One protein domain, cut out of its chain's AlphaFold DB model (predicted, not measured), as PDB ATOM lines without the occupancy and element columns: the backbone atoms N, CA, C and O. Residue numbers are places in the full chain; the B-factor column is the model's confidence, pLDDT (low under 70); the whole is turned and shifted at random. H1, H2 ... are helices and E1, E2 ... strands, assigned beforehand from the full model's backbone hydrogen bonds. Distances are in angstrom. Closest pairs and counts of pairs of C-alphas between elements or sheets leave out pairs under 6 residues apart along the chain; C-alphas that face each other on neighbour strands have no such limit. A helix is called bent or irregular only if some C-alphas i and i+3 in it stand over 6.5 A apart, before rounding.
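What this domain is: This is residues 162 to 303 of the 326 residues of an uncharacterized protein of Acidobacteria bacterium (UniProt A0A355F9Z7). A twisted, curled sheet of five strands has H2 and H3 over one face, while the long helix H4 crosses over E4 and E5, with one end beside H2 and the other reaching out as an arm whose tip, residues 269 to 274, stands free. The 142 printed residues hold H1 H2 E1 E2 H3 E3 E4 E5 H4 along the chain, the sheet's order being E2 E1 E3 E4 E5, antiparallel. The class is mixed; the whole is compact, with a radius of gyration of the C-alphas of 16.1 A and spans of 51 by 38 by 27 A.

Where its parts are: H1, residues 162 to 165, begins at C-alpha 162 (195.235, 109.259, 149.020). H2 is 185 to 194, E1 207 to 212, E2 217 to 222 and H3 225 to 233. E3, 237 to 245, spans 20.3 A and bends by 68 degrees at residue 240. E4 is 248 to 253 and E5 258 to 263. H4, 272 to 301, spans 40.6 A, ends at C-alpha 301 (204.575, 108.158, 144.250), has a kink of 37 degrees near residue 295 and is irregular, with C-alphas 296 and 299 7.6 A apart.

How they stand to each other: E3, E4 and E5 form a meander, each the antiparallel neighbour of the one before; N 252 and O 241 are 2.8 A apart, N 260 and O 251 2.8 A. E1 pairs with E3 (N 210 to O 240, 2.8 A) and E2 (N 211 to O 218, 2.9 A). E2, H3 and E3 make a split strand-helix-strand unit, E1 between its strands, with a right-handed crossover. H2, on the same face as H3, lies over E3 at a height of 8.3 A, closest at C-alphas 188 and 238, 5.0 A. H3 runs along E1, at 17 degrees on the local plane; its closest C-alpha pair with E1 is 209 and 228, 7.9 A. H4 runs across E4, at 65 degrees on the local plane, with C-alphas 248 and 286 closest, 7.7 A. H4 touches H2 with residues 294 to 301 alone, about perpendicular at 88 degrees, closest at C-alphas 189 and 301, 6.3 A. H1, not on the sheet, is near H4. Every O i to N i+4 pair is within hydrogen-bond range in H2 and H3, 24 of 26 in H4; H1 is too short for one.

The domain as a whole: The farthest C-alphas, Ala 234 and His 271, are 52.0 A apart. The printed part has no cut; the links H1 to H2 and H2 to E1 are long. Mean pLDDT of the printed part is 84.9, under 70 at residues 165 to 172, 198 to 207 and 302 to 303.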
ATOM      1  N   TRP A 162     194.382 108.469 148.120       87.44
ATOM      2  CA  TRP A 162     195.235 109.259 149.020       87.44
ATOM      3  C   TRP A 162     194.523 109.762 150.280       87.44
ATOM      4  O   TRP A 162     195.183 110.048 151.273       87.44
ATOM      5  N   LEU A 163     193.192 109.883 150.260       85.06
ATOM      6  CA  LEU A 163     192.425 110.336 151.427       85.06
ATOM      7  C   LEU A 163     192.261 109.227 152.463       85.06
ATOM      8  O   LEU A 163     192.169 109.519 153.652       85.06
ATOM      9  N   ASP A 164     192.236 107.977 152.003       72.12
ATOM     10  CA  ASP A 164     192.033 106.807 152.853       72.12
ATOM     11  C   ASP A 164     193.330 106.428 153.616       72.12
ATOM     12  O   ASP A 164     193.252 105.824 154.685       72.12
ATOM     13  N   GLU A 165     194.522 106.797 153.111       63.41
ATOM     14  CA  GLU A 165     195.809 106.301 153.639       63.41
ATOM     15  C   GLU A 165     196.693 107.338 154.367       63.41
ATOM     16  O   GLU A 165     197.433 106.937 155.265       63.41
ATOM     17  N   ALA A 166     196.629 108.640 154.044       54.81
ATOM     18  CA  ALA A 166     197.325 109.698 154.795       54.81
ATOM     19  C   ALA A 166     196.890 111.116 154.343       54.81
ATOM     20  O   ALA A 166     197.405 111.632 153.350       54.81
ATOM     21  N   PRO A 167     195.991 111.805 155.071       52.72
ATOM     22  CA  PRO A 167     195.554 113.163 154.721       52.72
ATOM     23  C   PRO A 167     196.625 114.251 154.942       52.72
ATOM     24  O   PRO A 167     196.413 115.392 154.539       52.72
ATOM     25  N   GLU A 168     197.753 113.917 155.583       51.00
ATOM     26  CA  GLU A 168     198.822 114.857 155.972       51.00
ATOM     27  C   GLU A 168     200.085 114.784 155.095       51.00
ATOM     28  O   GLU A 168     200.998 115.587 155.288       51.00
ATOM     29  N   THR A 169     200.160 113.874 154.114       53.81
ATOM     30  CA  THR A 169     201.230 113.877 153.098       53.81
ATOM     31  C   THR A 169     200.964 115.002 152.094       53.81
ATOM     32  O   THR A 169     200.567 114.795 150.948       53.81
ATOM     33  N   ASP A 170     201.135 116.237 152.563       54.06
ATOM     34  CA  ASP A 170     201.127 117.447 151.750       54.06
ATOM     35  C   ASP A 170     202.436 117.508 150.952       54.06
ATOM     36  O   ASP A 170     203.406 118.178 151.307       54.06
ATOM     37  N   GLU A 171     202.501 116.728 149.877       60.53
ATOM     38  CA  GLU A 171     203.635 116.726 148.958       60.53
ATOM     39  C   GLU A 171     203.448 117.828 147.912       60.53
ATOM     40  O   GLU A 171     203.206 117.577 146.726       60.53
ATOM     41  N   ALA A 172     203.517 119.070 148.402       64.56
ATOM     42  CA  ALA A 172     203.338 120.295 147.640       64.56
ATOM     43  C   ALA A 172     204.123 120.263 146.317       64.56
ATOM     44  O   ALA A 172     205.347 120.136 146.295       64.56
ATOM     45  N   SER A 173     203.409 120.405 145.200       75.00
ATOM     46  CA  SER A 173     204.015 120.736 143.911       75.00
ATOM     47  C   SER A 173     204.182 122.251 143.829       75.00
ATOM     48  O   SER A 173     203.268 123.009 144.151       75.00
ATOM     49  N   ASP A 174     205.338 122.706 143.351       80.25
ATOM     50  CA  ASP A 174     205.584 124.110 143.010       80.25
ATOM     51  C   ASP A 174     204.810 124.556 141.753       80.25
ATOM     52  O   ASP A 174     204.753 125.745 141.440       80.25
ATOM     53  N   ILE A 175     204.185 123.609 141.044       86.06
ATOM     54  CA  ILE A 175     203.421 123.827 139.813       86.06
ATOM     55  C   ILE A 175     201.912 123.764 140.071       86.06
ATOM     56  O   ILE A 175     201.146 124.584 139.553       86.06
ATOM     57  N   VAL A 176     201.464 122.778 140.854       86.62
ATOM     58  CA  VAL A 176     200.041 122.526 141.099       86.62
ATOM     59  C   VAL A 176     199.722 122.622 142.581       86.62
ATOM     60  O   VAL A 176     200.200 121.838 143.390       86.62
ATOM     61  N   ILE A 177     198.825 123.548 142.910       86.44
ATOM     62  CA  ILE A 177     198.298 123.725 144.262       86.44
ATOM     63  C   ILE A 177     196.856 123.200 144.275       86.44
ATOM     64  O   ILE A 177     196.009 123.814 143.605       86.44
ATOM     65  N   PRO A 178     196.561 122.094 144.987       87.62
ATOM     66  CA  PRO A 178     195.195 121.633 145.223       87.62
ATOM     67  C   PRO A 178     194.354 122.744 145.858       87.62
ATOM     68  O   PRO A 178     194.817 123.449 146.754       87.62
ATOM     69  N   LYS A 179     193.126 122.952 145.369       86.38
ATOM     70  CA  LYS A 179     192.269 124.060 145.839       86.38
ATOM     71  C   LYS A 179     191.002 123.594 146.526       86.38
ATOM     72  O   LYS A 179     190.306 124.414 147.124       86.38
ATOM     73  N   GLU A 180     190.667 122.319 146.386       83.94
ATOM     74  CA  GLU A 180     189.392 121.779 146.835       83.94
ATOM     75  C   GLU A 180     189.561 120.539 147.703       83.94
ATOM     76  O   GLU A 180     190.553 119.821 147.569       83.94
ATOM     77  N   PRO A 181     188.567 120.252 148.562       83.56
ATOM     78  CA  PRO A 181     188.549 119.014 149.318       83.56
ATOM     79  C   PRO A 181     188.643 117.802 148.387       83.56
ATOM     80  O   PRO A 181     187.949 117.719 147.369       83.56
ATOM     81  N   GLY A 182     189.523 116.878 148.752       85.56
ATOM     82  CA  GLY A 182     189.790 115.664 147.995       85.56
ATOM     83  C   GLY A 182     190.739 115.822 146.805       85.56
ATOM     84  O   GLY A 182     191.142 114.800 146.256       85.56
ATOM     85  N   GLU A 183     191.127 117.045 146.412       90.25
ATOM     86  CA  GLU A 183     192.158 117.235 145.385       90.25
ATOM     87  C   GLU A 183     193.559 116.920 145.944       90.25
ATOM     88  O   GLU A 183     193.888 117.341 147.050       90.25
ATOM     89  N   SER A 184     194.404 116.218 145.178       90.19
ATOM     90  CA  SER A 184     195.807 115.974 145.550       90.19
ATOM     91  C   SER A 184     196.735 115.889 144.340       90.19
ATOM     92  O   SER A 184     196.378 115.328 143.302       90.19
ATOM     93  N   VAL A 185     197.963 116.397 144.499       89.69
ATOM     94  CA  VAL A 185     199.058 116.262 143.520       89.69
ATOM     95  C   VAL A 185     199.435 114.791 143.309       89.69
ATOM     96  O   VAL A 185     199.859 114.424 142.213       89.69
ATOM     97  N   LEU A 186     199.203 113.919 144.297       89.44
ATOM     98  CA  LEU A 186     199.406 112.472 144.148       89.44
ATOM     99  C   LEU A 186     198.599 111.897 142.982       89.44
ATOM    100  O   LEU A 186     199.068 110.990 142.303       89.44
ATOM    101  N   GLY A 187     197.435 112.475 142.676       91.12
ATOM    102  CA  GLY A 187     196.670 112.124 141.487       91.12
ATOM    103  C   GLY A 187     197.401 112.443 140.178       91.12
ATOM    104  O   GLY A 187     197.394 111.625 139.259       91.12
ATOM    105  N   CYS A 188     198.084 113.590 140.087       90.81
ATOM    106  CA  CYS A 188     198.910 113.953 138.927       90.81
ATOM    107  C   CYS A 188     200.075 112.976 138.740       90.81
ATOM    108  O   CYS A 188     200.284 112.453 137.640       90.81
ATOM    109  N   ARG A 189     200.781 112.668 139.832       88.56
ATOM    110  CA  ARG A 189     201.899 111.717 139.830       88.56
ATOM    111  C   ARG A 189     201.448 110.298 139.520       88.56
ATOM    112  O   ARG A 189     202.128 109.600 138.776       88.56
ATOM    113  N   PHE A 190     200.285 109.896 140.024       90.56
ATOM    114  CA  PHE A 190     199.674 108.614 139.702       90.56
ATOM    115  C   PHE A 190     199.459 108.475 138.196       90.56
ATOM    116  O   PHE A 190     199.901 107.493 137.613       90.56
ATOM    117  N   VAL A 191     198.875 109.482 137.536       89.50
ATOM    118  CA  VAL A 191     198.689 109.435 136.075       89.50
ATOM    119  C   VAL A 191     200.024 109.382 135.336       89.50
ATOM    120  O   VAL A 191     200.118 108.669 134.343       89.50
ATOM    121  N   LYS A 192     201.058 110.084 135.815       87.56
ATOM    122  CA  LYS A 192     202.413 109.993 135.250       87.56
ATOM    123  C   LYS A 192     202.979 108.576 135.376       87.56
ATOM    124  O   LYS A 192     203.447 108.035 134.383       87.56
ATOM    125  N   ALA A 193     202.874 107.965 136.555       87.94
ATOM    126  CA  ALA A 193     203.324 106.595 136.794       87.94
ATOM    127  C   ALA A 193     202.540 105.573 135.957       87.94
ATOM    128  O   ALA A 193     203.125 104.621 135.452       87.94
ATOM    129  N   LEU A 194     201.240 105.798 135.731       85.75
ATOM    130  CA  LEU A 194     200.441 104.957 134.841       85.75
ATOM    131  C   LEU A 194     200.943 104.972 133.388       85.75
ATOM    132  O   LEU A 194     200.709 104.000 132.686       85.75
ATOM    133  N   LEU A 195     201.634 106.018 132.917       79.94
ATOM    134  CA  LEU A 195     202.194 106.026 131.553       79.94
ATOM    135  C   LEU A 195     203.309 104.996 131.353       79.94
ATOM    136  O   LEU A 195     203.617 104.643 130.217       79.94
ATOM    137  N   GLU A 196     203.931 104.551 132.442       78.88
ATOM    138  CA  GLU A 196     204.971 103.525 132.432       78.88
ATOM    139  C   GLU A 196     204.375 102.109 132.530       78.88
ATOM    140  O   GLU A 196     205.079 101.124 132.306       78.88
ATOM    141  N   GLU A 197     203.080 101.992 132.845       76.56
ATOM    142  CA  GLU A 197     202.376 100.718 132.958       76.56
ATOM    143  C   GLU A 197     201.928 100.220 131.570       76.56
ATOM    144  O   GLU A 197     201.159 100.905 130.891       76.56
ATOM    145  N   PRO A 198     202.296  98.994 131.152       67.69
ATOM    146  CA  PRO A 198     201.932  98.452 129.835       67.69
ATOM    147  C   PRO A 198     200.421  98.373 129.571       67.69
ATOM    148  O   PRO A 198     199.981  98.345 128.424       67.69
ATOM    149  N   GLU A 199     199.625  98.298 130.638       64.81
ATOM    150  CA  GLU A 199     198.169  98.136 130.590       64.81
ATOM    151  C   GLU A 199     197.413  99.464 130.438       64.81
ATOM    152  O   GLU A 199     196.204  99.446 130.196       64.81
ATOM    153  N   VAL A 200     198.096 100.610 130.563       64.06
ATOM    154  CA  VAL A 200     197.486 101.936 130.419       64.06
ATOM    155  C   VAL A 200     198.089 102.657 129.225       64.06
ATOM    156  O   VAL A 200     199.217 103.135 129.240       64.06
ATOM    157  N   MET A 201     197.286 102.788 128.171       69.25
ATOM    158  CA  MET A 201     197.679 103.525 126.975       69.25
ATOM    159  C   MET A 201     197.045 104.917 126.959       69.25
ATOM    160  O   MET A 201     195.818 105.061 127.001       69.25
ATOM    161  N   VAL A 202     197.880 105.950 126.828       65.94
ATOM    162  CA  VAL A 202     197.439 107.274 126.363       65.94
ATOM    163  C   VAL A 202     197.349 107.228 124.849       65.94
ATOM    164  O   VAL A 202     198.333 106.933 124.180       65.94
ATOM    165  N   GLU A 203     196.168 107.506 124.295       59.31
ATOM    166  CA  GLU A 203     195.955 107.381 122.851       59.31
ATOM    167  C   GLU A 203     196.851 108.341 122.040       59.31
ATOM    168  O   GLU A 203     196.699 109.560 122.171       59.31
ATOM    169  N   PRO A 204     197.709 107.821 121.139       48.19
ATOM    170  CA  PRO A 204     198.607 108.627 120.320       48.19
ATOM    171  C   PRO A 204     197.966 109.248 119.077       48.19
ATOM    172  O   PRO A 204     198.628 110.028 118.417       48.19
ATOM    173  N   GLU A 205     196.722 108.934 118.712       46.53
ATOM    174  CA  GLU A 205     196.131 109.462 117.463       46.53
ATOM    175  C   GLU A 205     194.945 110.412 117.702       46.53
ATOM    176  O   GLU A 205     194.668 111.284 116.880       46.53
ATOM    177  N   THR A 206     194.272 110.320 118.860       51.81
ATOM    178  CA  THR A 206     193.156 111.216 119.245       51.81
ATOM    179  C   THR A 206     193.198 111.656 120.716       51.81
ATOM    180  O   THR A 206     192.182 112.057 121.302       51.81
ATOM    181  N   GLY A 207     194.380 111.573 121.332       60.62
ATOM    182  CA  GLY A 207     194.593 111.910 122.732       60.62
ATOM    183  C   GLY A 207     194.336 113.387 123.024       60.62
ATOM    184  O   GLY A 207     194.540 114.267 122.187       60.62
ATOM    185  N   SER A 208     193.873 113.664 124.239       79.94
ATOM    186  CA  SER A 208     193.846 115.014 124.793       79.94
ATOM    187  C   SER A 208     194.373 114.944 126.213       79.94
ATOM    188  O   SER A 208     193.773 114.278 127.063       79.94
ATOM    189  N   VAL A 209     195.489 115.628 126.447       88.06
ATOM    190  CA  VAL A 209     196.142 115.707 127.752       88.06
ATOM    191  C   VAL A 209     196.195 117.166 128.169       88.06
ATOM    192  O   VAL A 209     196.498 118.048 127.367       88.06
ATOM    193  N   ARG A 210     195.850 117.430 129.427       91.62
ATOM    194  CA  ARG A 210     196.010 118.745 130.043       91.62
ATOM    195  C   ARG A 210     197.128 118.672 131.054       91.62
ATOM    196  O   ARG A 210     197.119 117.789 131.909       91.62
ATOM    197  N   LEU A 211     198.033 119.629 130.960       92.50
ATOM    198  CA  LEU A 211     199.239 119.717 131.760       92.50
ATOM    199  C   LEU A 211     199.279 121.060 132.489       92.50
ATOM    200  O   LEU A 211     198.700 122.052 132.028       92.50
ATOM    201  N   ALA A 212     199.988 121.092 133.605       92.19
ATOM    202  CA  ALA A 212     200.456 122.317 134.229       92.19
ATOM    203  C   ALA A 212     201.983 122.355 134.167       92.19
ATOM    204  O   ALA A 212     202.644 121.369 134.476       92.19
ATOM    205  N   THR A 213     202.523 123.502 133.779       91.44
ATOM    206  CA  THR A 213     203.935 123.861 133.922       91.44
ATOM    207  C   THR A 213     204.038 125.018 134.915       91.44
ATOM    208  O   THR A 213     203.022 125.613 135.286       91.44
ATOM    209  N   ARG A 214     205.259 125.386 135.319       88.12
ATOM    210  CA  ARG A 214     205.492 126.552 136.192       88.12
ATOM    211  C   ARG A 214     204.907 127.858 135.639       88.12
ATOM    212  O   ARG A 214     204.544 128.744 136.402       88.12
ATOM    213  N   GLU A 215     204.814 127.974 134.317       88.12
ATOM    214  CA  GLU A 215     204.437 129.217 133.639       88.12
ATOM    215  C   GLU A 215     202.992 129.209 133.134       88.12
ATOM    216  O   GLU A 215     202.361 130.264 133.033       88.12
ATOM    217  N   ALA A 216     202.451 128.038 132.785       91.31
ATOM    218  CA  ALA A 216     201.194 127.960 132.058       91.31
ATOM    219  C   ALA A 216     200.445 126.638 132.244       91.31
ATOM    220  O   ALA A 216     200.972 125.613 132.670       91.31
ATOM    221  N   LYS A 217     199.173 126.653 131.835       91.81
ATOM    222  CA  LYS A 217     198.400 125.436 131.581       91.81
ATOM    223  C   LYS A 217     198.443 125.124 130.095       91.81
ATOM    224  O   LYS A 217     198.085 125.974 129.283       91.81
ATOM    225  N   VAL A 218     198.822 123.898 129.758       91.75
ATOM    226  CA  VAL A 218     198.986 123.438 128.376       91.75
ATOM    227  C   VAL A 218     197.923 122.388 128.065       91.75
ATOM    228  O   VAL A 218     197.554 121.580 128.917       91.75
ATOM    229  N   SER A 219     197.374 122.420 126.852       91.44
ATOM    230  CA  SER A 219     196.467 121.386 126.345       91.44
ATOM    231  C   SER A 219     197.039 120.825 125.056       91.44
ATOM    232  O   SER A 219     197.121 121.542 124.066       91.44
ATOM    233  N   LEU A 220     197.411 119.550 125.087       87.88
ATOM    234  CA  LEU A 220     197.882 118.811 123.923       87.88
ATOM    235  C   LEU A 220     196.699 118.064 123.302       87.88
ATOM    236  O   LEU A 220     195.852 117.525 124.028       87.88
ATOM    237  N   THR A 221     196.625 118.029 121.972       84.12
ATOM    238  CA  THR A 221     195.570 117.325 121.223       84.12
ATOM    239  C   THR A 221     196.133 116.622 119.993       84.12
ATOM    240  O   THR A 221     196.909 117.228 119.263       84.12
ATOM    241  N   GLY A 222     195.684 115.394 119.716       78.69
ATOM    242  CA  GLY A 222     196.116 114.615 118.547       78.69
ATOM    243  C   GLY A 222     197.297 113.697 118.863       78.69
ATOM    244  O   GLY A 222     197.217 112.911 119.809       78.69
ATOM    245  N   ALA A 223     198.377 113.803 118.081       77.56
ATOM    246  CA  ALA A 223     199.609 113.035 118.264       77.56
ATOM    247  C   ALA A 223     200.491 113.597 119.379       77.56
ATOM    248  O   ALA A 223     201.505 114.241 119.139       77.56
ATOM    249  N   VAL A 224     200.059 113.362 120.618       78.94
ATOM    250  CA  VAL A 224     200.578 114.068 121.796       78.94
ATOM    251  C   VAL A 224     201.754 113.393 122.494       78.94
ATOM    252  O   VAL A 224     202.325 114.021 123.372       78.94
ATOM    253  N   LEU A 225     202.120 112.142 122.176       80.12
ATOM    254  CA  LEU A 225     203.066 111.380 123.014       80.12
ATOM    255  C   LEU A 225     204.451 112.033 123.116       80.12
ATOM    256  O   LEU A 225     204.937 112.232 124.223       80.12
ATOM    257  N   ASN A 226     205.065 112.411 121.994       82.44
ATOM    258  CA  ASN A 226     206.406 113.010 122.014       82.44
ATOM    259  C   ASN A 226     206.417 114.348 122.766       82.44
ATOM    260  O   ASN A 226     207.285 114.592 123.598       82.44
ATOM    261  N   GLU A 227     205.425 115.202 122.499       86.19
ATOM    262  CA  GLU A 227     205.271 116.485 123.192       86.19
ATOM    263  C   GLU A 227     204.997 116.275 124.682       86.19
ATOM    264  O   GLU A 227     205.569 116.968 125.518       86.19
ATOM    265  N   LEU A 228     204.159 115.295 125.027       87.38
ATOM    266  CA  LEU A 228     203.866 114.918 126.402       87.38
ATOM    267  C   LEU A 228     205.151 114.540 127.139       87.38
ATOM    268  O   LEU A 228     205.420 115.137 128.175       87.38
ATOM    269  N   PHE A 229     205.957 113.618 126.604       86.88
ATOM    270  CA  PHE A 229     207.219 113.223 127.236       86.88
ATOM    271  C   PHE A 229     208.167 114.410 127.411       86.88
ATOM    272  O   PHE A 229     208.693 114.593 128.505       86.88
ATOM    273  N   HIS A 230     208.275 115.288 126.411       89.56
ATOM    274  CA  HIS A 230     209.076 116.509 126.528       89.56
ATOM    275  C   HIS A 230     208.615 117.416 127.684       89.56
ATOM    276  O   HIS A 230     209.428 117.890 128.476       89.56
ATOM    277  N   TYR A 231     207.304 117.634 127.837       90.50
ATOM    278  CA  TYR A 231     206.780 118.406 128.968       90.50
ATOM    279  C   TYR A 231     207.010 117.704 130.312       90.50
ATOM    280  O   TYR A 231     207.303 118.375 131.300       90.50
ATOM    281  N   LEU A 232     206.883 116.377 130.371       88.81
ATOM    282  CA  LEU A 232     207.100 115.606 131.600       88.81
ATOM    283  C   LEU A 232     208.568 115.602 132.041       88.81
ATOM    284  O   LEU A 232     208.823 115.657 133.245       88.81
ATOM    285  N   GLU A 233     209.507 115.564 131.092       87.88
ATOM    286  CA  GLU A 233     210.948 115.741 131.325       87.88
ATOM    287  C   GLU A 233     211.255 117.147 131.850       87.88
ATOM    288  O   GLU A 233     212.034 117.305 132.786       87.88
ATOM    289  N   ALA A 234     210.565 118.169 131.330       88.44
ATOM    290  CA  ALA A 234     210.634 119.542 131.835       88.44
ATOM    291  C   ALA A 234     209.913 119.754 133.187       88.44
ATOM    292  O   ALA A 234     209.811 120.885 133.667       88.44
ATOM    293  N   GLY A 235     209.402 118.684 133.807       87.38
ATOM    294  CA  GLY A 235     208.782 118.708 135.131       87.38
ATOM    295  C   GLY A 235     207.291 119.046 135.147       87.38
ATOM    296  O   GLY A 235     206.767 119.357 136.209       87.38
ATOM    297  N   ALA A 236     206.585 119.009 134.013       90.19
ATOM    298  CA  ALA A 236     205.146 119.273 133.986       90.19
ATOM    299  C   ALA A 236     204.328 118.213 134.748       90.19
ATOM    300  O   ALA A 236     204.667 117.029 134.771       90.19
ATOM    301  N   GLU A 237     203.188 118.643 135.286       90.81
ATOM    302  CA  GLU A 237     202.223 117.792 135.988       90.81
ATOM    303  C   GLU A 237     201.005 117.493 135.110       90.81
ATOM    304  O   GLU A 237     200.460 118.390 134.451       90.81
ATOM    305  N   ILE A 238     200.524 116.245 135.121       91.75
ATOM    306  CA  ILE A 238     199.344 115.840 134.343       91.75
ATOM    307  C   ILE A 238     198.072 116.147 135.129       91.75
ATOM    308  O   ILE A 238     197.768 115.505 136.126       91.75
ATOM    309  N   LEU A 239     197.277 117.102 134.646       92.44
ATOM    310  CA  LEU A 239     196.000 117.477 135.262       92.44
ATOM    311  C   LEU A 239     194.852 116.558 134.835       92.44
ATOM    312  O   LEU A 239     193.934 116.291 135.606       92.44
ATOM    313  N   SER A 240     194.859 116.119 133.577       92.88
ATOM    314  CA  SER A 240     193.874 115.167 133.067       92.88
ATOM    315  C   SER A 240     194.373 114.512 131.792       92.88
ATOM    316  O   SER A 240     194.924 115.210 130.937       92.88
ATOM    317  N   ALA A 241     194.078 113.232 131.601       90.75
ATOM    318  CA  ALA A 241     194.436 112.497 130.392       90.75
ATOM    319  C   ALA A 241     193.272 111.629 129.907       90.75
ATOM    320  O   ALA A 241     192.423 111.203 130.689       90.75
ATOM    321  N   LYS A 242     193.221 111.385 128.598       90.31
ATOM    322  CA  LYS A 242     192.384 110.333 128.018       90.31
ATOM    323  C   LYS A 242     193.171 109.024 128.091       90.31
ATOM    324  O   LYS A 242     194.240 108.947 127.491       90.31
ATOM    325  N   ILE A 243     192.658 108.050 128.835       87.00
ATOM    326  CA  ILE A 243     193.338 106.789 129.140       87.00
ATOM    327  C   ILE A 243     192.450 105.596 128.782       87.00
ATOM    328  O   ILE A 243     191.217 105.703 128.802       87.00
ATOM    329  N   HIS A 244     193.094 104.470 128.485       86.19
ATOM    330  CA  HIS A 244     192.473 103.148 128.473       86.19
ATOM    331  C   HIS A 244     192.803 102.409 129.766       86.19
ATOM    332  O   HIS A 244     193.955 102.402 130.191       86.19
ATOM    333  N   VAL A 245     191.796 101.785 130.369       83.44
ATOM    334  CA  VAL A 245     191.957 100.838 131.479       83.44
ATOM    335  C   VAL A 245     191.262  99.550 131.055       83.44
ATOM    336  O   VAL A 245     190.032  99.493 130.997       83.44
ATOM    337  N   GLY A 246     192.045  98.543 130.663       81.00
ATOM    338  CA  GLY A 246     191.509  97.367 129.975       81.00
ATOM    339  C   GLY A 246     190.766  97.772 128.688       81.00
ATOM    340  O   GLY A 246     191.346  98.478 127.861       81.00
ATOM    341  N   PRO A 247     189.491  97.380 128.493       82.81
ATOM    342  CA  PRO A 247     188.700  97.773 127.322       82.81
ATOM    343  C   PRO A 247     188.060  99.171 127.444       82.81
ATOM    344  O   PRO A 247     187.409  99.641 126.507       82.81
ATOM    345  N   HIS A 248     188.190  99.838 128.596       88.25
ATOM    346  CA  HIS A 248     187.432 101.045 128.898       88.25
ATOM    347  C   HIS A 248     188.205 102.319 128.574       88.25
ATOM    348  O   HIS A 248     189.208 102.648 129.208       88.25
ATOM    349  N   LEU A 249     187.661 103.094 127.638       88.69
ATOM    350  CA  LEU A 249     188.155 104.421 127.293       88.69
ATOM    351  C   LEU A 249     187.453 105.498 128.119       88.69
ATOM    352  O   LEU A 249     186.220 105.583 128.127       88.69
ATOM    353  N   MET A 250     188.239 106.374 128.740       92.25
ATOM    354  CA  MET A 250     187.724 107.482 129.545       92.25
ATOM    355  C   MET A 250     188.685 108.674 129.576       92.25
ATOM    356  O   MET A 250     189.862 108.558 129.245       92.25
ATOM    357  N   ARG A 251     188.197 109.840 130.010       93.12
ATOM    358  CA  ARG A 251     189.058 110.927 130.488       93.12
ATOM    359  C   ARG A 251     189.120 110.876 132.008       93.12
ATOM    360  O   ARG A 251     188.086 110.962 132.663       93.12
ATOM    361  N   PHE A 252     190.325 110.819 132.544       93.56
ATOM    362  CA  PHE A 252     190.585 110.820 133.972       93.56
ATOM    363  C   PHE A 252     191.053 112.207 134.427       93.56
ATOM    364  O   PHE A 252     191.961 112.788 133.828       93.56
ATOM    365  N   ASP A 253     190.386 112.767 135.436       94.38
ATOM    366  CA  ASP A 253     190.760 114.011 136.111       94.38
ATOM    367  C   ASP A 253     191.664 113.656 137.290       94.38
ATOM    368  O   ASP A 253     191.213 113.054 138.267       94.38
ATOM    369  N   ALA A 254     192.946 113.991 137.149       93.00
ATOM    370  CA  ALA A 254     194.003 113.479 138.002       93.00
ATOM    371  C   ALA A 254     193.849 113.984 139.436       93.00
ATOM    372  O   ALA A 254     193.777 113.185 140.362       93.00
ATOM    373  N   LEU A 255     193.717 115.304 139.604       92.00
ATOM    374  CA  LEU A 255     193.661 115.935 140.921       92.00
ATOM    375  C   LEU A 255     192.498 115.426 141.757       92.00
ATOM    376  O   LEU A 255     192.661 115.231 142.950       92.00
ATOM    377  N   SER A 256     191.330 115.248 141.144       93.06
ATOM    378  CA  SER A 256     190.089 114.985 141.874       93.06
ATOM    379  C   SER A 256     189.634 113.525 141.849       93.06
ATOM    380  O   SER A 256     188.576 113.220 142.401       93.06
ATOM    381  N   TYR A 257     190.406 112.639 141.209       94.81
ATOM    382  CA  TYR A 257     190.097 111.215 141.036       94.81
ATOM    383  C   TYR A 257     188.724 110.964 140.385       94.81
ATOM    384  O   TYR A 257     187.939 110.115 140.815       94.81
ATOM    385  N   ARG A 258     188.390 111.751 139.351       95.69
ATOM    386  CA  ARG A 258     187.074 111.705 138.682       95.69
ATOM    387  C   ARG A 258     187.173 111.152 137.275       95.69
ATOM    388  O   ARG A 258     188.117 111.437 136.540       95.69
ATOM    389  N   ILE A 259     186.125 110.450 136.860       96.19
ATOM    390  CA  ILE A 259     186.046 109.850 135.533       96.19
ATOM    391  C   ILE A 259     185.034 110.615 134.686       96.19
ATOM    392  O   ILE A 259     183.890 110.841 135.079       96.19
ATOM    393  N   ASN A 260     185.440 111.017 133.487       94.94
ATOM    394  CA  ASN A 260     184.600 111.726 132.538       94.94
ATOM    395  C   ASN A 260     184.503 110.961 131.217       94.94
ATOM    396  O   ASN A 260     185.517 110.621 130.609       94.94
ATOM    397  N   GLY A 261     183.277 110.746 130.743       94.12
ATOM    398  CA  GLY A 261     183.037 110.113 129.450       94.12
ATOM    399  C   GLY A 261     183.487 108.653 129.377       94.12
ATOM    400  O   GLY A 261     183.938 108.230 128.315       94.12
ATOM    401  N   LEU A 262     183.382 107.909 130.481       95.06
ATOM    402  CA  LEU A 262     183.587 106.464 130.509       95.06
ATOM    403  C   LEU A 262     182.567 105.790 129.600       95.06
ATOM    404  O   LEU A 262     181.362 105.960 129.795       95.06
ATOM    405  N   LYS A 263     183.060 105.043 128.614       93.44
ATOM    406  CA  LYS A 263     182.228 104.223 127.734       93.44
ATOM    407  C   LYS A 263     181.968 102.870 128.388       93.44
ATOM    408  O   LYS A 263     182.908 102.145 128.707       93.44
ATOM    409  N   LEU A 264     180.694 102.557 128.558       92.75
ATOM    410  CA  LEU A 264     180.209 101.327 129.162       92.75
ATOM    411  C   LEU A 264     179.650 100.399 128.079       92.75
ATOM    412  O   LEU A 264     179.118 100.852 127.061       92.75
ATOM    413  N   GLU A 265     179.733  99.096 128.307       92.56
ATOM    414  CA  GLU A 265     179.213  98.083 127.394       92.56
ATOM    415  C   GLU A 265     177.681  98.114 127.348       92.56
ATOM    416  O   GLU A 265     177.042  98.415 128.358       92.56
ATOM    417  N   PRO A 266     177.039  97.835 126.203       90.94
ATOM    418  CA  PRO A 266     175.585  97.768 126.130       90.94
ATOM    419  C   PRO A 266     175.002  96.775 127.147       90.94
ATOM    420  O   PRO A 266     175.475  95.649 127.263       90.94
ATOM    421  N   VAL A 267     173.950  97.194 127.847       90.75
ATOM    422  CA  VAL A 267     173.145  96.317 128.710       90.75
ATOM    423  C   VAL A 267     171.967  95.757 127.915       90.75
ATOM    424  O   VAL A 267     171.685  96.202 126.799       90.75
ATOM    425  N   ARG A 268     171.280  94.763 128.476       85.25
ATOM    426  CA  ARG A 268     170.221  94.012 127.783       85.25
ATOM    427  C   ARG A 268     168.900  94.779 127.615       85.25
ATOM    428  O   ARG A 268     168.005  94.252 126.956       85.25
ATOM    429  N   ASN A 269     168.807  96.016 128.115       80.50
ATOM    430  CA  ASN A 269     167.590  96.835 128.163       80.50
ATOM    431  C   ASN A 269     166.457  96.100 128.898       80.50
ATOM    432  O   ASN A 269     165.355  95.939 128.367       80.50
ATOM    433  N   GLU A 270     166.768  95.584 130.088       88.50
ATOM    434  CA  GLU A 270     165.798  94.904 130.946       88.50
ATOM    435  C   GLU A 270     165.043  95.937 131.809       88.50
ATOM    436  O   GLU A 270     164.803  97.074 131.398       88.50
ATOM    437  N   HIS A 271     164.607  95.553 133.011       92.81
ATOM    438  CA  HIS A 271     164.097  96.521 133.975       92.81
ATOM    439  C   HIS A 271     165.232  97.457 134.424       92.81
ATOM    440  O   HIS A 271     166.362  97.014 134.622       92.81
ATOM    441  N   TRP A 272     164.927  98.740 134.642       93.69
ATOM    442  CA  TRP A 272     165.937  99.772 134.904       93.69
ATOM    443  C   TRP A 272     166.845  99.464 136.103       93.69
ATOM    444  O   TRP A 272     168.000  99.876 136.104       93.69
ATOM    445  N   THR A 273     166.351  98.736 137.109       94.44
ATOM    446  CA  THR A 273     167.159  98.302 138.260       94.44
ATOM    447  C   THR A 273     168.231  97.296 137.850       94.44
ATOM    448  O   THR A 273     169.367  97.419 138.282       94.44
ATOM    449  N   VAL A 274     167.904  96.352 136.962       94.44
ATOM    450  CA  VAL A 274     168.858  95.354 136.454       94.44
ATOM    451  C   VAL A 274     169.910  96.023 135.577       94.44
ATOM    452  O   VAL A 274     171.101  95.736 135.690       94.44
ATOM    453  N   ASP A 275     169.481  96.961 134.731       94.56
ATOM    454  CA  ASP A 275     170.402  97.762 133.932       94.56
ATOM    455  C   ASP A 275     171.305  98.623 134.831       94.56
ATOM    456  O   ASP A 275     172.503  98.720 134.576       94.56
ATOM    457  N   LEU A 276     170.766  99.225 135.900       94.69
ATOM    458  CA  LEU A 276     171.547  99.997 136.869       94.69
ATOM    459  C   LEU A 276     172.601  99.125 137.557       94.69
ATOM    460  O   LEU A 276     173.747  99.554 137.655       94.69
ATOM    461  N   ASP A 277     172.242  97.912 137.973       94.62
ATOM    462  CA  ASP A 277     173.162  96.972 138.614       94.62
ATOM    463  C   ASP A 277     174.342  96.638 137.692       94.62
ATOM    464  O   ASP A 277     175.498  96.817 138.075       94.62
ATOM    465  N   GLN A 278     174.060  96.267 136.437       95.06
ATOM    466  CA  GLN A 278     175.095  95.977 135.433       95.06
ATOM    467  C   GLN A 278     175.983  97.196 135.141       95.06
ATOM    468  O   GLN A 278     177.183  97.064 134.893       95.06
ATOM    469  N   ARG A 279     175.410  98.407 135.144       95.12
ATOM    470  CA  ARG A 279     176.161  99.654 134.925       95.12
ATOM    471  C   ARG A 279     177.065  99.977 136.109       95.12
ATOM    472  O   ARG A 279     178.212 100.365 135.894       95.12
ATOM    473  N   LEU A 280     176.561  99.836 137.332       95.88
ATOM    474  CA  LEU A 280     177.331 100.081 138.549       95.88
ATOM    475  C   LEU A 280     178.464  99.072 138.704       95.88
ATOM    476  O   LEU A 280     179.558  99.489 139.063       95.88
ATOM    477  N   GLU A 281     178.252  97.805 138.345       95.44
ATOM    478  CA  GLU A 281     179.306  96.785 138.320       95.44
ATOM    479  C   GLU A 281     180.455  97.183 137.380       95.44
ATOM    480  O   GLU A 281     181.614  97.201 137.786       95.44
ATOM    481  N   GLN A 282     180.145  97.613 136.150       95.06
ATOM    482  CA  GLN A 282     181.165  98.090 135.206       95.06
ATOM    483  C   GLN A 282     181.901  99.341 135.712       95.06
ATOM    484  O   GLN A 282     183.116  99.459 135.556       95.06
ATOM    485  N   ILE A 283     181.179 100.294 136.313       96.31
ATOM    486  CA  ILE A 283     181.786 101.505 136.886       96.31
ATOM    487  C   ILE A 283     182.698 101.139 138.064       96.31
ATOM    488  O   ILE A 283     183.818 101.648 138.146       96.31
ATOM    489  N   ALA A 284     182.232 100.271 138.962       96.25
ATOM    490  CA  ALA A 284     182.976  99.819 140.128       96.25
ATOM    491  C   ALA A 284     184.254  99.087 139.711       96.25
ATOM    492  O   ALA A 284     185.322  99.462 140.187       96.25
ATOM    493  N   ALA A 285     184.175  98.166 138.747       94.81
ATOM    494  CA  ALA A 285     185.329  97.428 138.233       94.81
ATOM    495  C   ALA A 285     186.444  98.357 137.721       94.81
ATOM    496  O   ALA A 285     187.622  98.144 138.001       94.81
ATOM    497  N   VAL A 286     186.092  99.440 137.017       94.81
ATOM    498  CA  VAL A 286     187.079 100.437 136.570       94.81
ATOM    499  C   VAL A 286     187.775 101.107 137.756       94.81
ATOM    500  O   VAL A 286     188.996 101.264 137.750       94.81
ATOM    501  N   PHE A 287     187.011 101.510 138.771       95.56
ATOM    502  CA  PHE A 287     187.581 102.121 139.966       95.56
ATOM    503  C   PHE A 287     188.411 101.134 140.793       95.56
ATOM    504  O   PHE A 287     189.451 101.533 141.297       95.56
ATOM    505  N   GLU A 288     188.011  99.868 140.895       94.81
ATOM    506  CA  GLU A 288     188.785  98.820 141.572       94.81
ATOM    507  C   GLU A 288     190.149  98.610 140.910       94.81
ATOM    508  O   GLU A 288     191.165  98.534 141.601       94.81
ATOM    509  N   VAL A 289     190.202  98.591 139.572       93.50
ATOM    510  CA  VAL A 289     191.474  98.511 138.839       93.50
ATOM    511  C   VAL A 289     192.343  99.737 139.117       93.50
ATOM    512  O   VAL A 289     193.531  99.595 139.403       93.50
ATOM    513  N   LEU A 290     191.770 100.944 139.059       93.38
ATOM    514  CA  LEU A 290     192.513 102.179 139.324       93.38
ATOM    515  C   LEU A 290     193.008 102.260 140.776       93.38
ATOM    516  O   LEU A 290     194.142 102.683 141.004       93.38
ATOM    517  N   ASP A 291     192.199 101.827 141.743       94.38
ATOM    518  CA  ASP A 291     192.562 101.774 143.161       94.38
ATOM    519  C   ASP A 291     193.681 100.760 143.399       94.38
ATOM    520  O   ASP A 291     194.669 101.073 144.062       94.38
ATOM    521  N   GLY A 292     193.576  99.570 142.798       93.00
ATOM    522  CA  GLY A 292     194.610  98.540 142.867       93.00
ATOM    523  C   GLY A 292     195.934  99.003 142.258       93.00
ATOM    524  O   GLY A 292     196.993  98.806 142.857       93.00
ATOM    525  N   LYS A 293     195.891  99.687 141.107       91.56
ATOM    526  CA  LYS A 293     197.080 100.292 140.486       91.56
ATOM    527  C   LYS A 293     197.684 101.385 141.361       91.56
ATOM    528  O   LYS A 293     198.901 101.427 141.512       91.56
ATOM    529  N   TYR A 294     196.861 102.246 141.960       91.62
ATOM    530  CA  TYR A 294     197.354 103.259 142.892       91.62
ATOM    531  C   TYR A 294     198.050 102.604 144.087       91.62
ATOM    532  O   TYR A 294     199.187 102.952 144.398       91.62
ATOM    533  N   ALA A 295     197.411 101.613 144.713       91.12
ATOM    534  CA  ALA A 295     197.960 100.898 145.859       91.12
ATOM    535  C   ALA A 295     199.291 100.195 145.539       91.12
ATOM    536  O   ALA A 295     200.176 100.162 146.388       91.12
ATOM    537  N   ALA A 296     199.456  99.675 144.318       90.44
ATOM    538  CA  ALA A 296     200.704  99.061 143.864       90.44
ATOM    539  C   ALA A 296     201.825 100.083 143.595       90.44
ATOM    540  O   ALA A 296     203.003  99.761 143.733       90.44
ATOM    541  N   LEU A 297     201.472 101.309 143.199       89.31
ATOM    542  CA  LEU A 297     202.428 102.356 142.828       89.31
ATOM    543  C   LEU A 297     202.743 103.331 143.969       89.31
ATOM    544  O   LEU A 297     203.717 104.074 143.863       89.31
ATOM    545  N   LYS A 298     201.959 103.341 145.051       86.25
ATOM    546  CA  LYS A 298     201.999 104.379 146.094       86.25
ATOM    547  C   LYS A 298     203.384 104.644 146.687       86.25
ATOM    548  O   LYS A 298     203.759 105.803 146.842       86.25
ATOM    549  N   ASP A 299     204.182 103.602 146.924       83.75
ATOM    550  CA  ASP A 299     205.525 103.747 147.501       83.75
ATOM    551  C   ASP A 299     206.473 104.505 146.553       83.75
ATOM    552  O   ASP A 299     207.345 105.261 146.986       83.75
ATOM    553  N   ARG A 300     206.259 104.369 145.237       82.12
ATOM    554  CA  ARG A 300     206.977 105.137 144.210       82.12
ATOM    555  C   ARG A 300     206.480 106.581 144.131       82.12
ATOM    556  O   ARG A 300     207.281 107.469 143.870       82.12
ATOM    557  N   LEU A 301     205.183 106.820 144.345       79.19
ATOM    558  CA  LEU A 301     204.575 108.158 144.250       79.19
ATOM    559  C   LEU A 301     205.036 109.107 145.366       79.19
ATOM    560  O   LEU A 301     205.165 110.307 145.113       79.19
ATOM    561  N   ASN A 302     205.301 108.545 146.550       68.19
ATOM    562  CA  ASN A 302     205.753 109.250 147.757       68.19
ATOM    563  C   ASN A 302     207.289 109.365 147.848       68.19
ATOM    564  O   ASN A 302     207.834 109.918 148.803       68.19
ATOM    565  N   SER A 303     208.021 108.801 146.882       61.00
ATOM    566  CA  SER A 303     209.476 108.932 146.836       61.00
ATOM    567  C   SER A 303     209.834 110.295 146.232       61.00
ATOM    568  O   SER A 303     209.388 110.588 145.119       61.00
TER     569      SER A 303